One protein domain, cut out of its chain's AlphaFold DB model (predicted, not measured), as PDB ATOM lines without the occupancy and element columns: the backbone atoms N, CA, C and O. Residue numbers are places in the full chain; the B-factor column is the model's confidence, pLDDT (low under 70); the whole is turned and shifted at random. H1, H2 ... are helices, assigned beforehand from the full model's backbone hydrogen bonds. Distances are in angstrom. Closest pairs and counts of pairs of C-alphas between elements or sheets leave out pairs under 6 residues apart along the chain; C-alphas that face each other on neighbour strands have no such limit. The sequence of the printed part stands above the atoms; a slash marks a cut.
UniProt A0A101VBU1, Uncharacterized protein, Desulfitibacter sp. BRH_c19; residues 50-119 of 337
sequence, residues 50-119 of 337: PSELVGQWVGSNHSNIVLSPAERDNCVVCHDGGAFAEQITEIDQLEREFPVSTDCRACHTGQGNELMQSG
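What this domain is: This is residues 50 to 119 of the 337 residues of an uncharacterized protein of Desulfitibacter sp. BRH_c19 (UniProt A0A101VBU1). What shape is this? Five short helices, H2 to H6, make a cluster joined through H4, and H1 stands off at one end, touching no helix; the unnamed residues 87 to 103 loop between H4 and H5. What builds it? The 70 printed residues hold six named helices, H1 to H6 in order, and no named strand: all helix, compact, radius of gyration of the C-alphas 12.2 A, spans 34 by 28 by 18 A.

How they stand to each other: What is near H1? H1, residues 50 to 59, is apart from H2, residues 67 to 70. What touches? H2 touches H3, residues 76 to 79; the closest C-alphas, Ala 70 and Val 76, are 4.3 A apart. H4, residues 81 to 86, touches H6, residues 110 to 118, about perpendicular at 74 degrees; the closest C-alphas, Ala 85 and Gly 110, are 4.6 A apart. And the backbones? Every O i to N i+4 pair is within hydrogen-bond range in H1, H4, H6 and H5, residues 104 to 108; H2 and H3 are too short for such a pair.

Where its parts are: Where does H1 begin? C-alpha 50 is at (-42.702, 19.117, -19.725), and H1 measures 14.0 A. Where does H6 end? C-alpha 118 is at (-17.164, 23.366, -15.484), and H6 measures 12.2 A.

The domain as a whole: How large is it? The two farthest C-alphas, Glu 52 and Asp 92, are 34.9 A apart. Is anything cut or unsure? The printed part has no cut, H4 to H5 is a long link, and no printed residue is under 70 in pLDDT.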
ATOM      1  N   PRO A  50     -42.959  18.110 -20.747       88.06
ATOM      2  CA  PRO A  50     -42.702  19.117 -19.725       88.06
ATOM      3  C   PRO A  50     -43.596  18.935 -18.495       88.06
ATOM      4  O   PRO A  50     -43.234  19.367 -17.407       88.06
ATOM      5  N   SER A  51     -44.768  18.316 -18.655       92.12
ATOM      6  CA  SER A  51     -45.699  18.063 -17.553       92.12
ATOM      7  C   SER A  51     -45.172  16.971 -16.632       92.12
ATOM      8  O   SER A  51     -45.314  17.082 -15.416       92.12
ATOM      9  N   GLU A  52     -44.562  15.934 -17.205       93.75
ATOM     10  CA  GLU A  52     -43.942  14.851 -16.450       93.75
ATOM     11  C   GLU A  52     -42.688  15.338 -15.727       93.75
ATOM     12  O   GLU A  52     -42.586  15.153 -14.518       93.75
ATOM     13  N   LEU A  53     -41.796  16.048 -16.425       94.25
ATOM     14  CA  LEU A  53     -40.589  16.625 -15.826       94.25
ATOM     15  C   LEU A  53     -40.932  17.560 -14.659       94.25
ATOM     16  O   LEU A  53     -40.386  17.427 -13.563       94.25
ATOM     17  N   VAL A  54     -41.879  18.483 -14.863       95.44
ATOM     18  CA  VAL A  54     -42.351  19.364 -13.783       95.44
ATOM     19  C   VAL A  54     -43.017  18.548 -12.676       95.44
ATOM     20  O   VAL A  54     -42.832  18.860 -11.505       95.44
ATOM     21  N   GLY A  55     -43.759  17.494 -13.021       96.81
ATOM     22  CA  GLY A  55     -44.367  16.580 -12.057       96.81
ATOM     23  C   GLY A  55     -43.341  15.893 -11.153       96.81
ATOM     24  O   GLY A  55     -43.541  15.864  -9.940       96.81
ATOM     25  N   GLN A  56     -42.233  15.406 -11.716       96.50
ATOM     26  CA  GLN A  56     -41.133  14.804 -10.960       96.50
ATOM     27  C   GLN A  56     -40.487  15.819 -10.007       96.50
ATOM     28  O   GLN A  56     -40.374  15.544  -8.813       96.50
ATOM     29  N   TRP A  57     -40.174  17.029 -10.490       97.38
ATOM     30  CA  TRP A  57     -39.621  18.084  -9.634       97.38
ATOM     31  C   TRP A  57     -40.588  18.487  -8.510       97.38
ATOM     32  O   TRP A  57     -40.167  18.579  -7.358       97.38
ATOM     33  N   VAL A  58     -41.883  18.673  -8.808       97.44
ATOM     34  CA  VAL A  58     -42.924  18.966  -7.799       97.44
ATOM     35  C   VAL A  58     -43.036  17.839  -6.767       97.44
ATOM     36  O   VAL A  58     -43.330  18.099  -5.605       97.44
ATOM     37  N   GLY A  59     -42.815  16.587  -7.173       97.12
ATOM     38  CA  GLY A  59     -42.781  15.441  -6.263       97.12
ATOM     39  C   GLY A  59     -41.547  15.401  -5.358       97.12
ATOM     40  O   GLY A  59     -41.581  14.736  -4.325       97.12
ATOM     41  N   SER A  60     -40.477  16.112  -5.716       96.62
ATOM     42  CA  SER A  60     -39.226  16.148  -4.958       96.62
ATOM     43  C   SER A  60     -39.227  17.190  -3.835       96.62
ATOM     44  O   SER A  60     -39.981  18.170  -3.851       96.62
ATOM     45  N   ASN A  61     -38.288  17.041  -2.897       94.19
ATOM     46  CA  ASN A  61     -38.077  18.017  -1.828       94.19
ATOM     47  C   ASN A  61     -37.533  19.367  -2.320       94.19
ATOM     48  O   ASN A  61     -37.740  20.366  -1.638       94.19
ATOM     49  N   HIS A  62     -36.922  19.440  -3.509       95.88
ATOM     50  CA  HIS A  62     -36.443  20.705  -4.082       95.88
ATOM     51  C   HIS A  62     -37.576  21.686  -4.397       95.88
ATOM     52  O   HIS A  62     -37.350  22.894  -4.444       95.88
ATOM     53  N   SER A  63     -38.808  21.193  -4.561       96.81
ATOM     54  CA  SER A  63     -39.983  22.050  -4.744       96.81
ATOM     55  C   SER A  63     -40.466  22.721  -3.454       96.81
ATOM     56  O   SER A  63     -41.209  23.706  -3.514       96.81
ATOM     57  N   ASN A  64     -40.022  22.234  -2.291       95.62
ATOM     58  CA  ASN A  64     -40.435  22.731  -0.987       95.62
ATOM     59  C   ASN A  64     -39.506  23.848  -0.505       95.62
ATOM     60  O   ASN A  64     -38.290  23.693  -0.428       95.62
ATOM     61  N   ILE A  65     -40.088  24.981  -0.113       94.75
ATOM     62  CA  ILE A  65     -39.328  26.099   0.454       94.75
ATOM     63  C   ILE A  65     -39.039  25.817   1.928       94.75
ATOM     64  O   ILE A  65     -39.957  25.743   2.750       94.75
ATOM     65  N   VAL A  66     -37.757  25.753   2.286       91.88
ATOM     66  CA  VAL A  66     -37.321  25.714   3.685       91.88
ATOM     67  C   VAL A  66     -37.167  27.156   4.175       91.88
ATOM     68  O   VAL A  66     -36.112  27.768   4.047       91.88
ATOM     69  N   LEU A  67     -38.255  27.721   4.711       92.88
ATOM     70  CA  LEU A  67     -38.361  29.163   4.998       92.88
ATOM     71  C   LEU A  67     -37.265  29.696   5.925       92.88
ATOM     72  O   LEU A  67     -36.644  30.708   5.629       92.88
ATOM     73  N   SER A  68     -37.012  29.009   7.041       92.69
ATOM     74  CA  SER A  68     -36.086  29.507   8.062       92.69
ATOM     75  C   SER A  68     -34.686  29.837   7.516       92.69
ATOM     76  O   SER A  68     -34.193  30.919   7.821       92.69
ATOM     77  N   PRO A  69     -33.993  28.956   6.770       92.88
ATOM     78  CA  PRO A  69     -32.718  29.300   6.146       92.88
ATOM     79  C   PRO A  69     -32.851  30.216   4.918       92.88
ATOM     80  O   PRO A  69     -31.953  31.019   4.699       92.88
ATOM     81  N   ALA A  70     -33.947  30.162   4.154       94.69
ATOM     82  CA  ALA A  70     -34.154  31.065   3.014       94.69
ATOM     83  C   ALA A  70     -34.269  32.548   3.431       94.69
ATOM     84  O   ALA A  70     -33.979  33.444   2.645       94.69
ATOM     85  N   GLU A  71     -34.651  32.809   4.682       94.62
ATOM     86  CA  GLU A  71     -34.730  34.144   5.291       94.62
ATOM     87  C   GLU A  71     -33.492  34.493   6.141       94.62
ATOM     88  O   GLU A  71     -33.570  35.324   7.049       94.62
ATOM     89  N   ARG A  72     -32.337  33.862   5.881       95.12
ATOM     90  CA  ARG A  72     -31.070  34.166   6.568       95.12
ATOM     91  C   ARG A  72     -29.935  34.435   5.582       95.12
ATOM     92  O   ARG A  72     -29.712  33.651   4.657       95.12
ATOM     93  N   ASP A  73     -29.173  35.493   5.839       96.31
ATOM     94  CA  ASP A  73     -27.946  35.788   5.099       96.31
ATOM     95  C   ASP A  73     -26.981  34.595   5.173       96.31
ATOM     96  O   ASP A  73     -26.925  33.864   6.167       96.31
ATOM     97  N   ASN A  74     -26.237  34.368   4.095       94.12
ATOM     98  CA  ASN A  74     -25.342  33.236   3.839       94.12
ATOM     99  C   ASN A  74     -26.013  31.848   3.803       94.12
ATOM    100  O   ASN A  74     -25.357  30.859   3.472       94.12
ATOM    101  N   CYS A  75     -27.301  31.745   4.135       94.88
ATOM    102  CA  CYS A  75     -28.107  30.529   4.000       94.88
ATOM    103  C   CYS A  75     -28.987  30.590   2.744       94.88
ATOM    104  O   CYS A  75     -29.194  29.573   2.083       94.88
ATOM    105  N   VAL A  76     -29.463  31.791   2.395       96.31
ATOM    106  CA  VAL A  76     -30.330  32.044   1.238       96.31
ATOM    107  C   VAL A  76     -29.733  31.533  -0.074       96.31
ATOM    108  O   VAL A  76     -30.470  31.003  -0.897       96.31
ATOM    109  N   VAL A  77     -28.405  31.580  -0.227       95.62
ATOM    110  CA  VAL A  77     -27.710  31.145  -1.447       95.62
ATOM    111  C   VAL A  77     -27.990  29.686  -1.821       95.62
ATOM    112  O   VAL A  77     -28.044  29.394  -3.002       95.62
ATOM    113  N   CYS A  78     -28.229  28.784  -0.861       95.00
ATOM    114  CA  CYS A  78     -28.561  27.376  -1.148       95.00
ATOM    115  C   CYS A  78     -30.048  27.051  -0.937       95.00
ATOM    116  O   CYS A  78     -30.534  26.027  -1.410       95.00
ATOM    117  N   HIS A  79     -30.775  27.900  -0.205       96.00
ATOM    118  CA  HIS A  79     -32.176  27.674   0.170       96.00
ATOM    119  C   HIS A  79     -33.173  28.493  -0.652       96.00
ATOM    120  O   HIS A  79     -34.361  28.541  -0.325       96.00
ATOM    121  N   ASP A  80     -32.693  29.117  -1.724       97.25
ATOM    122  CA  ASP A  80     -33.500  29.853  -2.675       97.25
ATOM    123  C   ASP A  80     -32.922  29.718  -4.093       97.25
ATOM    124  O   ASP A  80     -31.778  30.088  -4.358       97.25
ATOM    125  N   GLY A  81     -33.726  29.207  -5.033       96.38
ATOM    126  CA  GLY A  81     -33.242  28.896  -6.380       96.38
ATOM    127  C   GLY A  81     -32.834  30.111  -7.216       96.38
ATOM    128  O   GLY A  81     -31.948  30.005  -8.065       96.38
ATOM    129  N   GLY A  82     -33.443  31.276  -6.976       96.19
ATOM    130  CA  GLY A  82     -33.034  32.516  -7.633       96.19
ATOM    131  C   GLY A  82     -31.741  33.066  -7.037       96.19
ATOM    132  O   GLY A  82     -30.863  33.496  -7.779       96.19
ATOM    133  N   ALA A  83     -31.614  33.006  -5.708       97.44
ATOM    134  CA  ALA A  83     -30.409  33.435  -5.016       97.44
ATOM    135  C   ALA A  83     -29.201  32.589  -5.426       97.44
ATOM    136  O   ALA A  83     -28.158  33.150  -5.745       97.44
ATOM    137  N   PHE A  84     -29.362  31.263  -5.500       97.62
ATOM    138  CA  PHE A  84     -28.311  30.362  -5.971       97.62
ATOM    139  C   PHE A  84     -27.854  30.715  -7.387       97.62
ATOM    140  O   PHE A  84     -26.667  30.927  -7.623       97.62
ATOM    141  N   ALA A  85     -28.798  30.835  -8.328       97.50
ATOM    142  CA  ALA A  85     -28.488  31.129  -9.725       97.50
ATOM    143  C   ALA A  85     -27.710  32.447  -9.891       97.50
ATOM    144  O   ALA A  85     -26.843  32.545 -10.760       97.50
ATOM    145  N   GLU A  86     -28.001  33.445  -9.055       97.06
ATOM    146  CA  GLU A  86     -27.397  34.782  -9.096       97.06
ATOM    147  C   GLU A  86     -26.246  34.976  -8.089       97.06
ATOM    148  O   GLU A  86     -25.680  36.065  -8.015       97.06
ATOM    149  N   GLN A  87     -25.864  33.930  -7.345       96.62
ATOM    150  CA  GLN A  87     -24.837  33.957  -6.290       96.62
ATOM    151  C   GLN A  87     -25.121  34.965  -5.162       96.62
ATOM    152  O   GLN A  87     -24.208  35.563  -4.588       96.62
ATOM    153  N   ILE A  88     -26.396  35.179  -4.845       97.31
ATOM    154  CA  ILE A  88     -26.830  36.119  -3.813       97.31
ATOM    155  C   ILE A  88     -26.700  35.465  -2.438       97.31
ATOM    156  O   ILE A  88     -27.356  34.466  -2.144       97.31
ATOM    157  N   THR A  89     -25.876  36.062  -1.575       96.50
ATOM    158  CA  THR A  89     -25.678  35.604  -0.191       96.50
ATOM    159  C   THR A  89     -26.438  36.439   0.829       96.50
ATOM    160  O   THR A  89     -26.662  35.957   1.930       96.50
ATOM    161  N   GLU A  90     -26.862  37.655   0.492       96.94
ATOM    162  CA  GLU A  90     -27.563  38.562   1.408       96.94
ATOM    163  C   GLU A  90     -29.003  38.767   0.933       96.94
ATOM    164  O   GLU A  90     -29.250  39.032  -0.246       96.94
ATOM    165  N   ILE A  91     -29.975  38.659   1.839       95.19
ATOM    166  CA  ILE A  91     -31.404  38.692   1.475       95.19
ATOM    167  C   ILE A  91     -31.792  40.044   0.866       95.19
ATOM    168  O   ILE A  91     -32.666  40.112   0.002       95.19
ATOM    169  N   ASP A  92     -31.146  41.130   1.296       95.38
ATOM    170  CA  ASP A  92     -31.448  42.489   0.840       95.38
ATOM    171  C   ASP A  92     -31.071  42.757  -0.630       95.38
ATOM    172  O   ASP A  92     -31.513  43.756  -1.204       95.38
ATOM    173  N   GLN A  93     -30.310  41.850  -1.252       96.44
ATOM    174  CA  GLN A  93     -29.965  41.883  -2.674       96.44
ATOM    175  C   GLN A  93     -31.053  41.264  -3.557       96.44
ATOM    176  O   GLN A  93     -31.043  41.468  -4.770       96.44
ATOM    177  N   LEU A  94     -32.006  40.527  -2.977       94.31
ATOM    178  CA  LEU A  94     -33.112  39.949  -3.730       94.31
ATOM    179  C   LEU A  94     -34.075  41.045  -4.200       94.31
ATOM    180  O   LEU A  94     -34.667  41.770  -3.401       94.31
ATOM    181  N   GLU A  95     -34.345  41.104  -5.506       92.38
ATOM    182  CA  GLU A  95     -35.355  42.007  -6.088       92.38
ATOM    183  C   GLU A  95     -36.805  41.511  -5.865       92.38
ATOM    184  O   GLU A  95     -37.677  41.630  -6.732       92.38
ATOM    185  N   ARG A  96     -37.079  40.905  -4.704       93.69
ATOM    186  CA  ARG A  96     -38.388  40.376  -4.290       93.69
ATOM    187  C   ARG A  96     -38.461  40.192  -2.776       93.69
ATOM    188  O   ARG A  96     -37.449  40.046  -2.108       93.69
ATOM    189  N   GLU A  97     -39.684  40.135  -2.253       89.38
ATOM    190  CA  GLU A  97     -39.960  40.076  -0.805       89.38
ATOM    191  C   GLU A  97     -40.289  38.666  -0.280       89.38
ATOM    192  O   GLU A  97     -40.665  38.514   0.878       89.38
ATOM    193  N   PHE A  98     -40.221  37.631  -1.118       92.25
ATOM    194  CA  PHE A  98     -40.583  36.262  -0.740       92.25
ATOM    195  C   PHE A  98     -39.555  35.270  -1.277       92.25
ATOM    196  O   PHE A  98     -39.132  35.460  -2.420       92.25
ATOM    197  N   PRO A  99     -39.186  34.219  -0.519       94.25
ATOM    198  CA  PRO A  99     -38.305  33.159  -0.998       94.25
ATOM    199  C   PRO A  99     -38.981  32.325  -2.094       94.25
ATOM    200  O   PRO A  99     -40.210  32.235  -2.164       94.25
ATOM    201  N   VAL A 100     -38.174  31.706  -2.949       95.50
ATOM    202  CA  VAL A 100     -38.614  30.716  -3.938       95.50
ATOM    203  C   VAL A 100     -37.928  29.388  -3.658       95.50
ATOM    204  O   VAL A 100     -36.888  29.342  -3.011       95.50
ATOM    205  N   SER A 101     -38.519  28.296  -4.127       96.38
ATOM    206  CA  SER A 101     -37.917  26.974  -3.986       96.38
ATOM    207  C   SER A 101     -36.659  26.843  -4.847       96.38
ATOM    208  O   SER A 101     -36.338  27.729  -5.648       96.38
ATOM    209  N   THR A 102     -35.948  25.727  -4.701       96.81
ATOM    210  CA  THR A 102     -34.872  25.333  -5.618       96.81
ATOM    211  C   THR A 102     -35.501  24.927  -6.952       96.81
ATOM    212  O   THR A 102     -35.733  23.754  -7.241       96.81
ATOM    213  N   ASP A 103     -35.891  25.939  -7.730       94.94
ATOM    214  CA  ASP A 103     -36.591  25.796  -9.002       94.94
ATOM    215  C   ASP A 103     -35.632  25.530 -10.174       94.94
ATOM    216  O   ASP A 103     -34.414  25.473 -10.014       94.94
ATOM    217  N   CYS A 104     -36.183  25.373 -11.381       96.69
ATOM    218  CA  CYS A 104     -35.416  25.042 -12.583       96.69
ATOM    219  C   CYS A 104     -34.227  25.993 -12.826       96.69
ATOM    220  O   CYS A 104     -33.223  25.588 -13.409       96.69
ATOM    221  N   ARG A 105     -34.336  27.265 -12.415       95.75
ATOM    222  CA  ARG A 105     -33.291  28.272 -12.637       95.75
ATOM    223  C   ARG A 105     -32.050  27.982 -11.809       95.75
ATOM    224  O   ARG A 105     -30.961  28.261 -12.304       95.75
ATOM    225  N   ALA A 106     -32.211  27.397 -10.622       97.06
ATOM    226  CA  ALA A 106     -31.100  27.057  -9.740       97.06
ATOM    227  C   ALA A 106     -30.063  26.197 -10.474       97.06
ATOM    228  O   ALA A 106     -28.877  26.489 -10.419       97.06
ATOM    229  N   CYS A 107     -30.516  25.193 -11.231       97.19
ATOM    230  CA  CYS A 107     -29.632  24.258 -11.926       97.19
ATOM    231  C   CYS A 107     -29.354  24.653 -13.384       97.19
ATOM    232  O   CYS A 107     -28.247  24.469 -13.875       97.19
ATOM    233  N   HIS A 108     -30.344  25.194 -14.101       96.81
ATOM    234  CA  HIS A 108     -30.244  25.413 -15.553       96.81
ATOM    235  C   HIS A 108     -29.865  26.841 -15.957       96.81
ATOM    236  O   HIS A 108     -29.808  27.153 -17.148       96.81
ATOM    237  N   THR A 109     -29.605  27.732 -15.000       97.69
ATOM    238  CA  THR A 109     -29.152  29.101 -15.275       97.69
ATOM    239  C   THR A 109     -28.037  29.513 -14.318       97.69
ATOM    240  O   THR A 109     -27.816  28.841 -13.314       97.69
ATOM    241  N   GLY A 110     -27.333  30.602 -14.647       97.25
ATOM    242  CA  GLY A 110     -26.332  31.216 -13.769       97.25
ATOM    243  C   GLY A 110     -25.349  30.208 -13.170       97.25
ATOM    244  O   GLY A 110     -24.844  29.347 -13.895       97.25
ATOM    245  N   GLN A 111     -25.137  30.288 -11.853       97.44
ATOM    246  CA  GLN A 111     -24.169  29.449 -11.143       97.44
ATOM    247  C   GLN A 111     -24.378  27.944 -11.345       97.44
ATOM    248  O   GLN A 111     -23.398  27.239 -11.577       97.44
ATOM    249  N   GLY A 112     -25.610  27.427 -11.294       97.50
ATOM    250  CA  GLY A 112     -25.837  25.989 -11.477       97.50
ATOM    251  C   GLY A 112     -25.379  25.499 -12.846       97.50
ATOM    252  O   GLY A 112     -24.631  24.530 -12.944       97.50
ATOM    253  N   ASN A 113     -25.727  26.238 -13.901       97.69
ATOM    254  CA  ASN A 113     -25.326  25.888 -15.262       97.69
ATOM    255  C   ASN A 113     -23.819  26.093 -15.499       97.69
ATOM    256  O   ASN A 113     -23.221  25.397 -16.320       97.69
ATOM    257  N   GLU A 114     -23.193  27.048 -14.811       98.19
ATOM    258  CA  GLU A 114     -21.739  27.241 -14.838       98.19
ATOM    259  C   GLU A 114     -21.002  26.071 -14.179       98.19
ATOM    260  O   GLU A 114     -20.052  25.557 -14.768       98.19
ATOM    261  N   LEU A 115     -21.471  25.602 -13.018       98.06
ATOM    262  CA  LEU A 115     -20.924  24.432 -12.321       98.06
ATOM    263  C   LEU A 115     -21.131  23.143 -13.120       98.06
ATOM    264  O   LEU A 115     -20.211  22.340 -13.252       98.06
ATOM    265  N   MET A 116     -22.317  22.964 -13.709       96.50
ATOM    266  CA  MET A 116     -22.610  21.817 -14.571       96.50
ATOM    267  C   MET A 116     -21.638  21.737 -15.757       96.50
ATOM    268  O   MET A 116     -21.173  20.654 -16.106       96.50
ATOM    269  N   GLN A 117     -21.323  22.880 -16.376       97.19
ATOM    270  CA  GLN A 117     -20.402  22.955 -17.513       97.19
ATOM    271  C   GLN A 117     -18.930  22.866 -17.111       97.19
ATOM    272  O   GLN A 117     -18.134  22.323 -17.875       97.19
ATOM    273  N   SER A 118     -18.546  23.436 -15.964       97.50
ATOM    274  CA  SER A 118     -17.164  23.366 -15.484       97.50
ATOM    275  C   SER A 118     -16.796  21.945 -15.073       97.50
ATOM    276  O   SER A 118     -15.650  21.542 -15.253       97.50
ATOM    277  N   GLY A 119     -17.760  21.198 -14.529       97.69
ATOM    278  CA  GLY A 119     -17.537  19.867 -13.986       97.69
ATOM    279  C   GLY A 119     -16.777  19.861 -12.659       97.69
ATOM    280  O   GLY A 119     -16.354  18.800 -12.199       97.69
TER     281      GLY A 119